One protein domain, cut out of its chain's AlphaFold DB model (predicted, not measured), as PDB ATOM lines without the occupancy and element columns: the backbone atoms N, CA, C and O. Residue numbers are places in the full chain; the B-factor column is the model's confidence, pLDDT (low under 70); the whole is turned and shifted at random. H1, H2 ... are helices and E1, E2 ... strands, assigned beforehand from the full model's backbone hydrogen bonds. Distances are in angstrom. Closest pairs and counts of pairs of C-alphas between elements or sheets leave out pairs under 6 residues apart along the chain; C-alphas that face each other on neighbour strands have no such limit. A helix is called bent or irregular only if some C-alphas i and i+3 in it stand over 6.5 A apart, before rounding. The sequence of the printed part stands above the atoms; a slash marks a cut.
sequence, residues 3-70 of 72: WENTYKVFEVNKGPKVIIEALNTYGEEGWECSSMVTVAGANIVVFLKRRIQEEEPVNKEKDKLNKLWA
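Overview. This is residues 3 to 70 of the 72 residues of an uncharacterized protein of Crocinitomicaceae bacterium (UniProt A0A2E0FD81). A strongly twisted three-stranded sheet has helix H1 over one face, two layers in all; from this body residues 54 to 70 stick out as a thin tail ending in H2, and the tail makes the length. The 68 printed residues run E1, H1, E2, E3, H2, with an antiparallel sheet E1 - E3 - E2, class mixed. The whole is extended, radius of gyration of the C-alphas 19.8 A, spanning 65 by 19 by 11 A.

Arrangement. Start at E1, residues 3 to 11, antiparallel to E3, residues 43 to 52: N 4 and O 50, 2.9 A, are within hydrogen-bond range. H1, residues 12 to 28, is irregular, C-alphas 13 and 16 being 8.6 A apart; 9 of its 13 O i to N i+4 pairs are within range. H1 is on the sheet, height over the sheet 8.7 A, over E1 and E3; its closest C-alphas to E3 are Val 12 and Asn 43, 5.6 A. E2, residues 32 to 39, forms a hairpin with E3: N 37 and O 45, 2.8 A. E1, H1 and E2 make a split strand-helix-strand unit, same-way strands with E3 between, crossover right-handed. H2, residues 60 to 69, with every such pair within range, is not on the sheet.

Along the chain. Find C-alpha 3 at (84.177, 91.300, -56.923); E1 runs 26.5 A, H1 22.7 A, E2 20.7 A, E3 28.5 A. H2 ends at C-alpha 69, (115.861, 81.686, -38.893), after 14.4 A.

Size, cuts and confidence. The farthest C-alphas, Gly 41 and Trp 69, are 65.7 A apart. The printed part has no cut and no long link; pLDDT is under 70 at residues 53 to 70.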
ATOM      1  N   TRP A   3      85.499  91.106 -57.506       82.81
ATOM      2  CA  TRP A   3      84.177  91.300 -56.923       82.81
ATOM      3  C   TRP A   3      83.352  90.044 -57.157       82.81
ATOM      4  O   TRP A   3      83.305  89.535 -58.277       82.81
ATOM      5  N   GLU A   4      82.725  89.553 -56.099       87.44
ATOM      6  CA  GLU A   4      81.713  88.509 -56.176       87.44
ATOM      7  C   GLU A   4      80.352  89.174 -56.364       87.44
ATOM      8  O   GLU A   4      80.040  90.134 -55.660       87.44
ATOM      9  N   ASN A   5      79.548  88.686 -57.308       90.19
ATOM     10  CA  ASN A   5      78.210  89.209 -57.571       90.19
ATOM     11  C   ASN A   5      77.181  88.111 -57.324       90.19
ATOM     12  O   ASN A   5      77.334  86.993 -57.812       90.19
ATOM     13  N   THR A   6      76.108  88.445 -56.618       92.12
ATOM     14  CA  THR A   6      74.954  87.566 -56.418       92.12
ATOM     15  C   THR A   6      73.658  88.365 -56.540       92.12
ATOM     16  O   THR A   6      73.673  89.595 -56.621       92.12
ATOM     17  N   TYR A   7      72.521  87.679 -56.591       92.25
ATOM     18  CA  TYR A   7      71.211  88.319 -56.639       92.25
ATOM     19  C   TYR A   7      70.232  87.640 -55.686       92.25
ATOM     20  O   TYR A   7      70.301  86.437 -55.433       92.25
ATOM     21  N   LYS A   8      69.272  88.418 -55.190       90.88
ATOM     22  CA  LYS A   8      68.102  87.913 -54.475       90.88
ATOM     23  C   LYS A   8      66.820  88.442 -55.080       90.88
ATOM     24  O   LYS A   8      66.763  89.576 -55.543       90.88
ATOM     25  N   VAL A   9      65.787  87.611 -55.034       91.69
ATOM     26  CA  VAL A   9      64.436  87.969 -55.459       91.69
ATOM     27  C   VAL A   9      63.542  87.999 -54.231       91.69
ATOM     28  O   VAL A   9      63.508  87.049 -53.450       91.69
ATOM     29  N   PHE A  10      62.818  89.097 -54.071       90.62
ATOM     30  CA  PHE A  10      61.845  89.303 -53.014       90.62
ATOM     31  C   PHE A  10      60.463  89.501 -53.615       90.62
ATOM     32  O   PHE A  10      60.307  90.212 -54.603       90.62
ATOM     33  N   GLU A  11      59.452  88.919 -52.984       89.56
ATOM     34  CA  GLU A  11      58.054  89.204 -53.296       89.56
ATOM     35  C   GLU A  11      57.605  90.428 -52.492       89.56
ATOM     36  O   GLU A  11      57.746  90.452 -51.267       89.56
ATOM     37  N   VAL A  12      57.016  91.423 -53.159       86.12
ATOM     38  CA  VAL A  12      56.543  92.671 -52.526       86.12
ATOM     39  C   VAL A  12      55.512  92.384 -51.424       86.12
ATOM     40  O   VAL A  12      55.489  93.062 -50.398       86.12
ATOM     41  N   ASN A  13      54.722  91.318 -51.583       88.00
ATOM     42  CA  ASN A  13      53.683  90.900 -50.635       88.00
ATOM     43  C   ASN A  13      54.222  90.466 -49.264       88.00
ATOM     44  O   ASN A  13      53.484  90.512 -48.283       88.00
ATOM     45  N   LYS A  14      55.499  90.071 -49.164       85.38
ATOM     46  CA  LYS A  14      56.135  89.738 -47.874       85.38
ATOM     47  C   LYS A  14      56.402  90.984 -47.023       85.38
ATOM     48  O   LYS A  14      56.740  90.872 -45.847       85.38
ATOM     49  N   GLY A  15      56.198  92.165 -47.605       86.44
ATOM     50  CA  GLY A  15      56.304  93.445 -46.936       86.44
ATOM     51  C   GLY A  15      57.750  93.913 -46.758       86.44
ATOM     52  O   GLY A  15      58.703  93.136 -46.869       86.44
ATOM     53  N   PRO A  16      57.935  95.207 -46.451       88.06
ATOM     54  CA  PRO A  16      59.257  95.822 -46.374       88.06
ATOM     55  C   PRO A  16      60.116  95.256 -45.237       88.06
ATOM     56  O   PRO A  16      61.331  95.183 -45.382       88.06
ATOM     57  N   LYS A  17      59.506  94.803 -44.132       91.12
ATOM     58  CA  LYS A  17      60.231  94.263 -42.973       91.12
ATOM     59  C   LYS A  17      61.105  93.059 -43.348       91.12
ATOM     60  O   LYS A  17      62.289  93.062 -43.045       91.12
ATOM     61  N   VAL A  18      60.539  92.087 -44.064       89.12
ATOM     62  CA  VAL A  18      61.252  90.862 -44.470       89.12
ATOM     63  C   VAL A  18      62.395  91.178 -45.438       89.12
ATOM     64  O   VAL A  18      63.456  90.561 -45.377       89.12
ATOM     65  N   ILE A  19      62.194  92.158 -46.325       89.25
ATOM     66  CA  ILE A  19      63.217  92.602 -47.277       89.25
ATOM     67  C   ILE A  19      64.380  93.260 -46.527       89.25
ATOM     68  O   ILE A  19      65.533  92.927 -46.782       89.25
ATOM     69  N   ILE A  20      64.084  94.154 -45.579       91.56
ATOM     70  CA  ILE A  20      65.098  94.845 -44.774       91.56
ATOM     71  C   ILE A  20      65.874  93.854 -43.908       91.56
ATOM     72  O   ILE A  20      67.099  93.895 -43.905       91.56
ATOM     73  N   GLU A  21      65.187  92.944 -43.213       92.88
ATOM     74  CA  GLU A  21      65.833  91.919 -42.384       92.88
ATOM     75  C   GLU A  21      66.791  91.065 -43.213       92.88
ATOM     76  O   GLU A  21      67.952  90.912 -42.843       92.88
ATOM     77  N   ALA A  22      66.348  90.594 -44.382       90.25
ATOM     78  CA  ALA A  22      67.208  89.836 -45.275       90.25
ATOM     79  C   ALA A  22      68.424  90.654 -45.734       90.25
ATOM     80  O   ALA A  22      69.545  90.158 -45.665       90.25
ATOM     81  N   LEU A  23      68.232  91.894 -46.196       89.50
ATOM     82  CA  LEU A  23      69.338  92.738 -46.664       89.50
ATOM     83  C   LEU A  23      70.326  93.080 -45.546       89.50
ATOM     84  O   LEU A  23      71.526  93.118 -45.810       89.50
ATOM     85  N   ASN A  24      69.852  93.267 -44.314       92.88
ATOM     86  CA  ASN A  24      70.714  93.486 -43.155       92.88
ATOM     87  C   ASN A  24      71.579  92.256 -42.864       92.88
ATOM     88  O   ASN A  24      72.782  92.414 -42.690       92.88
ATOM     89  N   THR A  25      71.016  91.042 -42.907       92.00
ATOM     90  CA  THR A  25      71.802  89.802 -42.759       92.00
ATOM     91  C   THR A  25      72.896  89.696 -43.825       92.00
ATOM     92  O   THR A  25      74.044  89.404 -43.508       92.00
ATOM     93  N   TYR A  26      72.584  90.010 -45.087       89.25
ATOM     94  CA  TYR A  26      73.601  90.047 -46.149       89.25
ATOM     95  C   TYR A  26      74.652  91.143 -45.914       89.25
ATOM     96  O   TYR A  26      75.832  90.932 -46.192       89.25
ATOM     97  N   GLY A  27      74.247  92.292 -45.374       88.06
ATOM     98  CA  GLY A  27      75.158  93.360 -44.965       88.06
ATOM     99  C   GLY A  27      76.138  92.917 -43.875       88.06
ATOM    100  O   GLY A  27      77.329  93.207 -43.980       88.06
ATOM    101  N   GLU A  28      75.670  92.162 -42.878       90.81
ATOM    102  CA  GLU A  28      76.512  91.567 -41.824       90.81
ATOM    103  C   GLU A  28      77.520  90.551 -42.389       90.81
ATOM    104  O   GLU A  28      78.655  90.473 -41.925       90.81
ATOM    105  N   GLU A  29      77.150  89.829 -43.447       85.88
ATOM    106  CA  GLU A  29      78.038  88.918 -44.185       85.88
ATOM    107  C   GLU A  29      79.038  89.639 -45.118       85.88
ATOM    108  O   GLU A  29      79.902  89.000 -45.734       85.88
ATOM    109  N   GLY A  30      78.955  90.968 -45.229       86.12
ATOM    110  CA  GLY A  30      79.847  91.795 -46.044       86.12
ATOM    111  C   GLY A  30      79.395  91.991 -47.492       86.12
ATOM    112  O   GLY A  30      80.210  92.360 -48.341       86.12
ATOM    113  N   TRP A  31      78.121  91.741 -47.798       90.19
ATOM    114  CA  TRP A  31      77.536  92.056 -49.099       90.19
ATOM    115  C   TRP A  31      77.015  93.491 -49.143       90.19
ATOM    116  O   TRP A  31      76.293  93.955 -48.266       90.19
ATOM    117  N   GLU A  32      77.328  94.187 -50.227       88.31
ATOM    118  CA  GLU A  32      76.858  95.535 -50.519       88.31
ATOM    119  C   GLU A  32      75.728  95.480 -51.556       88.31
ATOM    120  O   GLU A  32      75.855  94.844 -52.605       88.31
ATOM    121  N   CYS A  33      74.627  96.192 -51.307       88.75
ATOM    122  CA  CYS A  33      73.575  96.379 -52.305       88.75
ATOM    123  C   CYS A  33      74.090  97.265 -53.451       88.75
ATOM    124  O   CYS A  33      74.545  98.385 -53.223       88.75
ATOM    125  N   SER A  34      74.034  96.760 -54.685       89.50
ATOM    126  CA  SER A  34      74.512  97.467 -55.877       89.50
ATOM    127  C   SER A  34      73.372  98.099 -56.668       89.50
ATOM    128  O   SER A  34      73.453  99.265 -57.045       89.50
ATOM    129  N   SER A  35      72.324  97.332 -56.961       89.31
ATOM    130  CA  SER A  35      71.168  97.814 -57.717       89.31
ATOM    131  C   SER A  35      69.909  97.044 -57.342       89.31
ATOM    132  O   SER A  35      69.964  95.878 -56.949       89.31
ATOM    133  N   MET A  36      68.763  97.709 -57.465       90.75
ATOM    134  CA  MET A  36      67.448  97.116 -57.239       90.75
ATOM    135  C   MET A  36      66.568  97.346 -58.462       90.75
ATOM    136  O   MET A  36      66.502  98.460 -58.978       90.75
ATOM    137  N   VAL A  37      65.896  96.291 -58.918       90.94
ATOM    138  CA  VAL A  37      65.004  96.313 -60.080       90.94
ATOM    139  C   VAL A  37      63.658  95.731 -59.683       90.94
ATOM    140  O   VAL A  37      63.574  94.624 -59.157       90.94
ATOM    141  N   THR A  38      62.589  96.468 -59.957       89.19
ATOM    142  CA  THR A  38      61.222  95.977 -59.799       89.19
ATOM    143  C   THR A  38      60.794  95.242 -61.067       89.19
ATOM    144  O   THR A  38      60.915  95.755 -62.177       89.19
ATOM    145  N   VAL A  39      60.298  94.015 -60.917       87.31
ATOM    146  CA  VAL A  39      59.867  93.161 -62.029       87.31
ATOM    147  C   VAL A  39      58.380  92.871 -61.883       87.31
ATOM    148  O   VAL A  39      57.933  92.332 -60.868       87.31
ATOM    149  N   ALA A  40      57.617  93.244 -62.915       82.81
ATOM    150  CA  ALA A  40      56.174  93.012 -63.021       82.81
ATOM    151  C   ALA A  40      55.344  93.515 -61.817       82.81
ATOM    152  O   ALA A  40      54.294  92.959 -61.517       82.81
ATOM    153  N   GLY A  41      55.828  94.529 -61.087       79.38
ATOM    154  CA  GLY A  41      55.141  95.122 -59.929       79.38
ATOM    155  C   GLY A  41      54.985  94.210 -58.700       79.38
ATOM    156  O   GLY A  41      54.515  94.675 -57.667       79.38
ATOM    157  N   ALA A  42      55.394  92.943 -58.788       86.69
ATOM    158  CA  ALA A  42      55.206  91.939 -57.741       86.69
ATOM    159  C   ALA A  42      56.523  91.474 -57.111       86.69
ATOM    160  O   ALA A  42      56.525  91.010 -55.970       86.69
ATOM    161  N   ASN A  43      57.640  91.613 -57.834       89.00
ATOM    162  CA  ASN A  43      58.945  91.139 -57.395       89.00
ATOM    163  C   ASN A  43      59.982  92.263 -57.392       89.00
ATOM    164  O   ASN A  43      59.978  93.137 -58.260       89.00
ATOM    165  N   ILE A  44      60.899  92.208 -56.437       90.00
ATOM    166  CA  ILE A  44      62.064  93.081 -56.326       90.00
ATOM    167  C   ILE A  44      63.299  92.199 -56.451       90.00
ATOM    168  O   ILE A  44      63.517  91.305 -55.636       90.00
ATOM    169  N   VAL A  45      64.109  92.448 -57.472       90.88
ATOM    170  CA  VAL A  45      65.407  91.804 -57.660       90.88
ATOM    171  C   VAL A  45      66.478  92.741 -57.128       90.88
ATOM    172  O   VAL A  45      66.587  93.879 -57.582       90.88
ATOM    173  N   VAL A  46      67.262  92.271 -56.163       92.44
ATOM    174  CA  VAL A  46      68.374  93.014 -55.568       92.44
ATOM    175  C   VAL A  46      69.675  92.350 -55.975       92.44
ATOM    176  O   VAL A  46      69.886  91.169 -55.700       92.44
ATOM    177  N   PHE A  47      70.549  93.115 -56.616       92.00
ATOM    178  CA  PHE A  47      71.902  92.695 -56.945       92.00
ATOM    179  C   PHE A  47      72.844  93.102 -55.820       92.00
ATOM    180  O   PHE A  47      72.901  94.268 -55.420       92.00
ATOM    181  N   LEU A  48      73.589  92.124 -55.326       92.44
ATOM    182  CA  LEU A  48      74.531  92.245 -54.227       92.44
ATOM    183  C   LEU A  48      75.940  92.024 -54.772       92.44
ATOM    184  O   LEU A  48      76.164  91.155 -55.616       92.44
ATOM    185  N   LYS A  49      76.895  92.799 -54.271       91.19
ATOM    186  CA  LYS A  49      78.313  92.658 -54.592       91.19
ATOM    187  C   LYS A  49      79.120  92.522 -53.312       91.19
ATOM    188  O   LYS A  49      78.833  93.195 -52.329       91.19
ATOM    189  N   ARG A  50      80.153  91.696 -53.318       90.12
ATOM    190  CA  ARG A  50      81.088  91.555 -52.201       90.12
ATOM    191  C   ARG A  50      82.507  91.712 -52.709       90.12
ATOM    192  O   ARG A  50      82.869  91.190 -53.763       90.12
ATOM    193  N   ARG A  51      83.324  92.457 -51.965       84.69
ATOM    194  CA  ARG A  51      84.757  92.557 -52.257       84.69
ATOM    195  C   ARG A  51      85.414  91.248 -51.862       84.69
ATOM    196  O   ARG A  51      85.398  90.886 -50.689       84.69
ATOM    197  N   ILE A  52      86.034  90.579 -52.825       80.56
ATOM    198  CA  ILE A  52      86.975  89.511 -52.520       80.56
ATOM    199  C   ILE A  52      88.288  90.234 -52.222       80.56
ATOM    200  O   ILE A  52      88.954  90.721 -53.141       80.56
ATOM    201  N   GLN A  53      88.631  90.380 -50.937       66.19
ATOM    202  CA  GLN A  53      90.037  90.581 -50.604       66.19
ATOM    203  C   GLN A  53      90.739  89.321 -51.100       66.19
ATOM    204  O   GLN A  53      90.475  88.224 -50.615       66.19
ATOM    205  N   GLU A  54      91.574  89.464 -52.127       54.31
ATOM    206  CA  GLU A  54      92.658  88.512 -52.279       54.31
ATOM    207  C   GLU A  54      93.438  88.650 -50.974       54.31
ATOM    208  O   GLU A  54      94.096  89.665 -50.755       54.31
ATOM    209  N   GLU A  55      93.301  87.680 -50.067       49.09
ATOM    210  CA  GLU A  55      94.433  87.375 -49.212       49.09
ATOM    211  C   GLU A  55      95.583  87.214 -50.207       49.09
ATOM    212  O   GLU A  55      95.569  86.286 -51.026       49.09
ATOM    213  N   GLU A  56      96.535  88.159 -50.223       48.12
ATOM    214  CA  GLU A  56      97.846  87.825 -50.761       48.12
ATOM    215  C   GLU A  56      98.172  86.463 -50.157       48.12
ATOM    216  O   GLU A  56      97.933  86.289 -48.956       48.12
ATOM    217  N   PRO A  57      98.615  85.471 -50.945       48.56
ATOM    218  CA  PRO A  57      99.011  84.210 -50.365       48.56
ATOM    219  C   PRO A  57     100.150  84.555 -49.413       48.56
ATOM    220  O   PRO A  57     101.292  84.712 -49.844       48.56
ATOM    221  N   VAL A  58      99.832  84.727 -48.124       52.22
ATOM    222  CA  VAL A  58     100.803  84.768 -47.049       52.22
ATOM    223  C   VAL A  58     101.442  83.421 -47.204       52.22
ATOM    224  O   VAL A  58     100.830  82.384 -46.937       52.22
ATOM    225  N   ASN A  59     102.599  83.444 -47.844       50.19
ATOM    226  CA  ASN A  59     103.323  82.271 -48.234       50.19
ATOM    227  C   ASN A  59     103.716  81.645 -46.900       50.19
ATOM    228  O   ASN A  59     104.702  82.055 -46.291       50.19
ATOM    229  N   LYS A  60     102.865  80.750 -46.378       53.59
ATOM    230  CA  LYS A  60     102.968  80.191 -45.022       53.59
ATOM    231  C   LYS A  60     104.332  79.529 -44.815       53.59
ATOM    232  O   LYS A  60     104.752  79.332 -43.680       53.59
ATOM    233  N   GLU A  61     105.033  79.214 -45.903       55.16
ATOM    234  CA  GLU A  61     106.416  78.752 -45.918       55.16
ATOM    235  C   GLU A  61     107.433  79.864 -45.624       55.16
ATOM    236  O   GLU A  61     108.346  79.629 -44.838       55.16
ATOM    237  N   LYS A  62     107.268  81.083 -46.159       55.50
ATOM    238  CA  LYS A  62     108.132  82.235 -45.838       55.50
ATOM    239  C   LYS A  62     108.013  82.659 -44.376       55.50
ATOM    240  O   LYS A  62     109.037  82.916 -43.753       55.50
ATOM    241  N   ASP A  63     106.809  82.661 -43.805       57.88
ATOM    242  CA  ASP A  63     106.627  82.981 -42.380       57.88
ATOM    243  C   ASP A  63     107.159  81.880 -41.455       57.88
ATOM    244  O   ASP A  63     107.713  82.172 -40.394       57.88
ATOM    245  N   LYS A  64     107.049  80.606 -41.861       58.00
ATOM    246  CA  LYS A  64     107.689  79.493 -41.142       58.00
ATOM    247  C   LYS A  64     109.211  79.573 -41.210       58.00
ATOM    248  O   LYS A  64     109.858  79.365 -40.191       58.00
ATOM    249  N   LEU A  65     109.778  79.890 -42.374       59.94
ATOM    250  CA  LEU A  65     111.219  80.087 -42.531       59.94
ATOM    251  C   LEU A  65     111.694  81.279 -41.694       59.94
ATOM    252  O   LEU A  65     112.618  81.122 -40.908       59.94
ATOM    253  N   ASN A  66     111.024  82.429 -41.762       64.50
ATOM    254  CA  ASN A  66     111.396  83.593 -40.956       64.50
ATOM    255  C   ASN A  66     111.369  83.298 -39.450       64.50
ATOM    256  O   ASN A  66     112.280  83.722 -38.753       64.50
ATOM    257  N   LYS A  67     110.405  82.510 -38.950       67.19
ATOM    258  CA  LYS A  67     110.384  82.059 -37.544       67.19
ATOM    259  C   LYS A  67     111.473  81.046 -37.178       67.19
ATOM    260  O   LYS A  67     111.841  80.963 -36.018       67.19
ATOM    261  N   LEU A  68     111.951  80.247 -38.130       66.62
ATOM    262  CA  LEU A  68     113.018  79.266 -37.893       66.62
ATOM    263  C   LEU A  68     114.419  79.895 -37.959       66.62
ATOM    264  O   LEU A  68     115.341  79.376 -37.338       66.62
ATOM    265  N   TRP A  69     114.580  80.992 -38.708       68.44
ATOM    266  CA  TRP A  69     115.861  81.686 -38.893       68.44
ATOM    267  C   TRP A  69     116.024  82.934 -38.011       68.44
ATOM    268  O   TRP A  69     117.154  83.287 -37.680       68.44
ATOM    269  N   ALA A  70     114.934  83.589 -37.596       65.25
ATOM    270  CA  ALA A  70     114.955  84.613 -36.553       65.25
ATOM    271  C   ALA A  70     114.919  83.919 -35.186       65.25
ATOM    272  O   ALA A  70     113.855  83.722 -34.607       65.25
TER     273      ALA A  70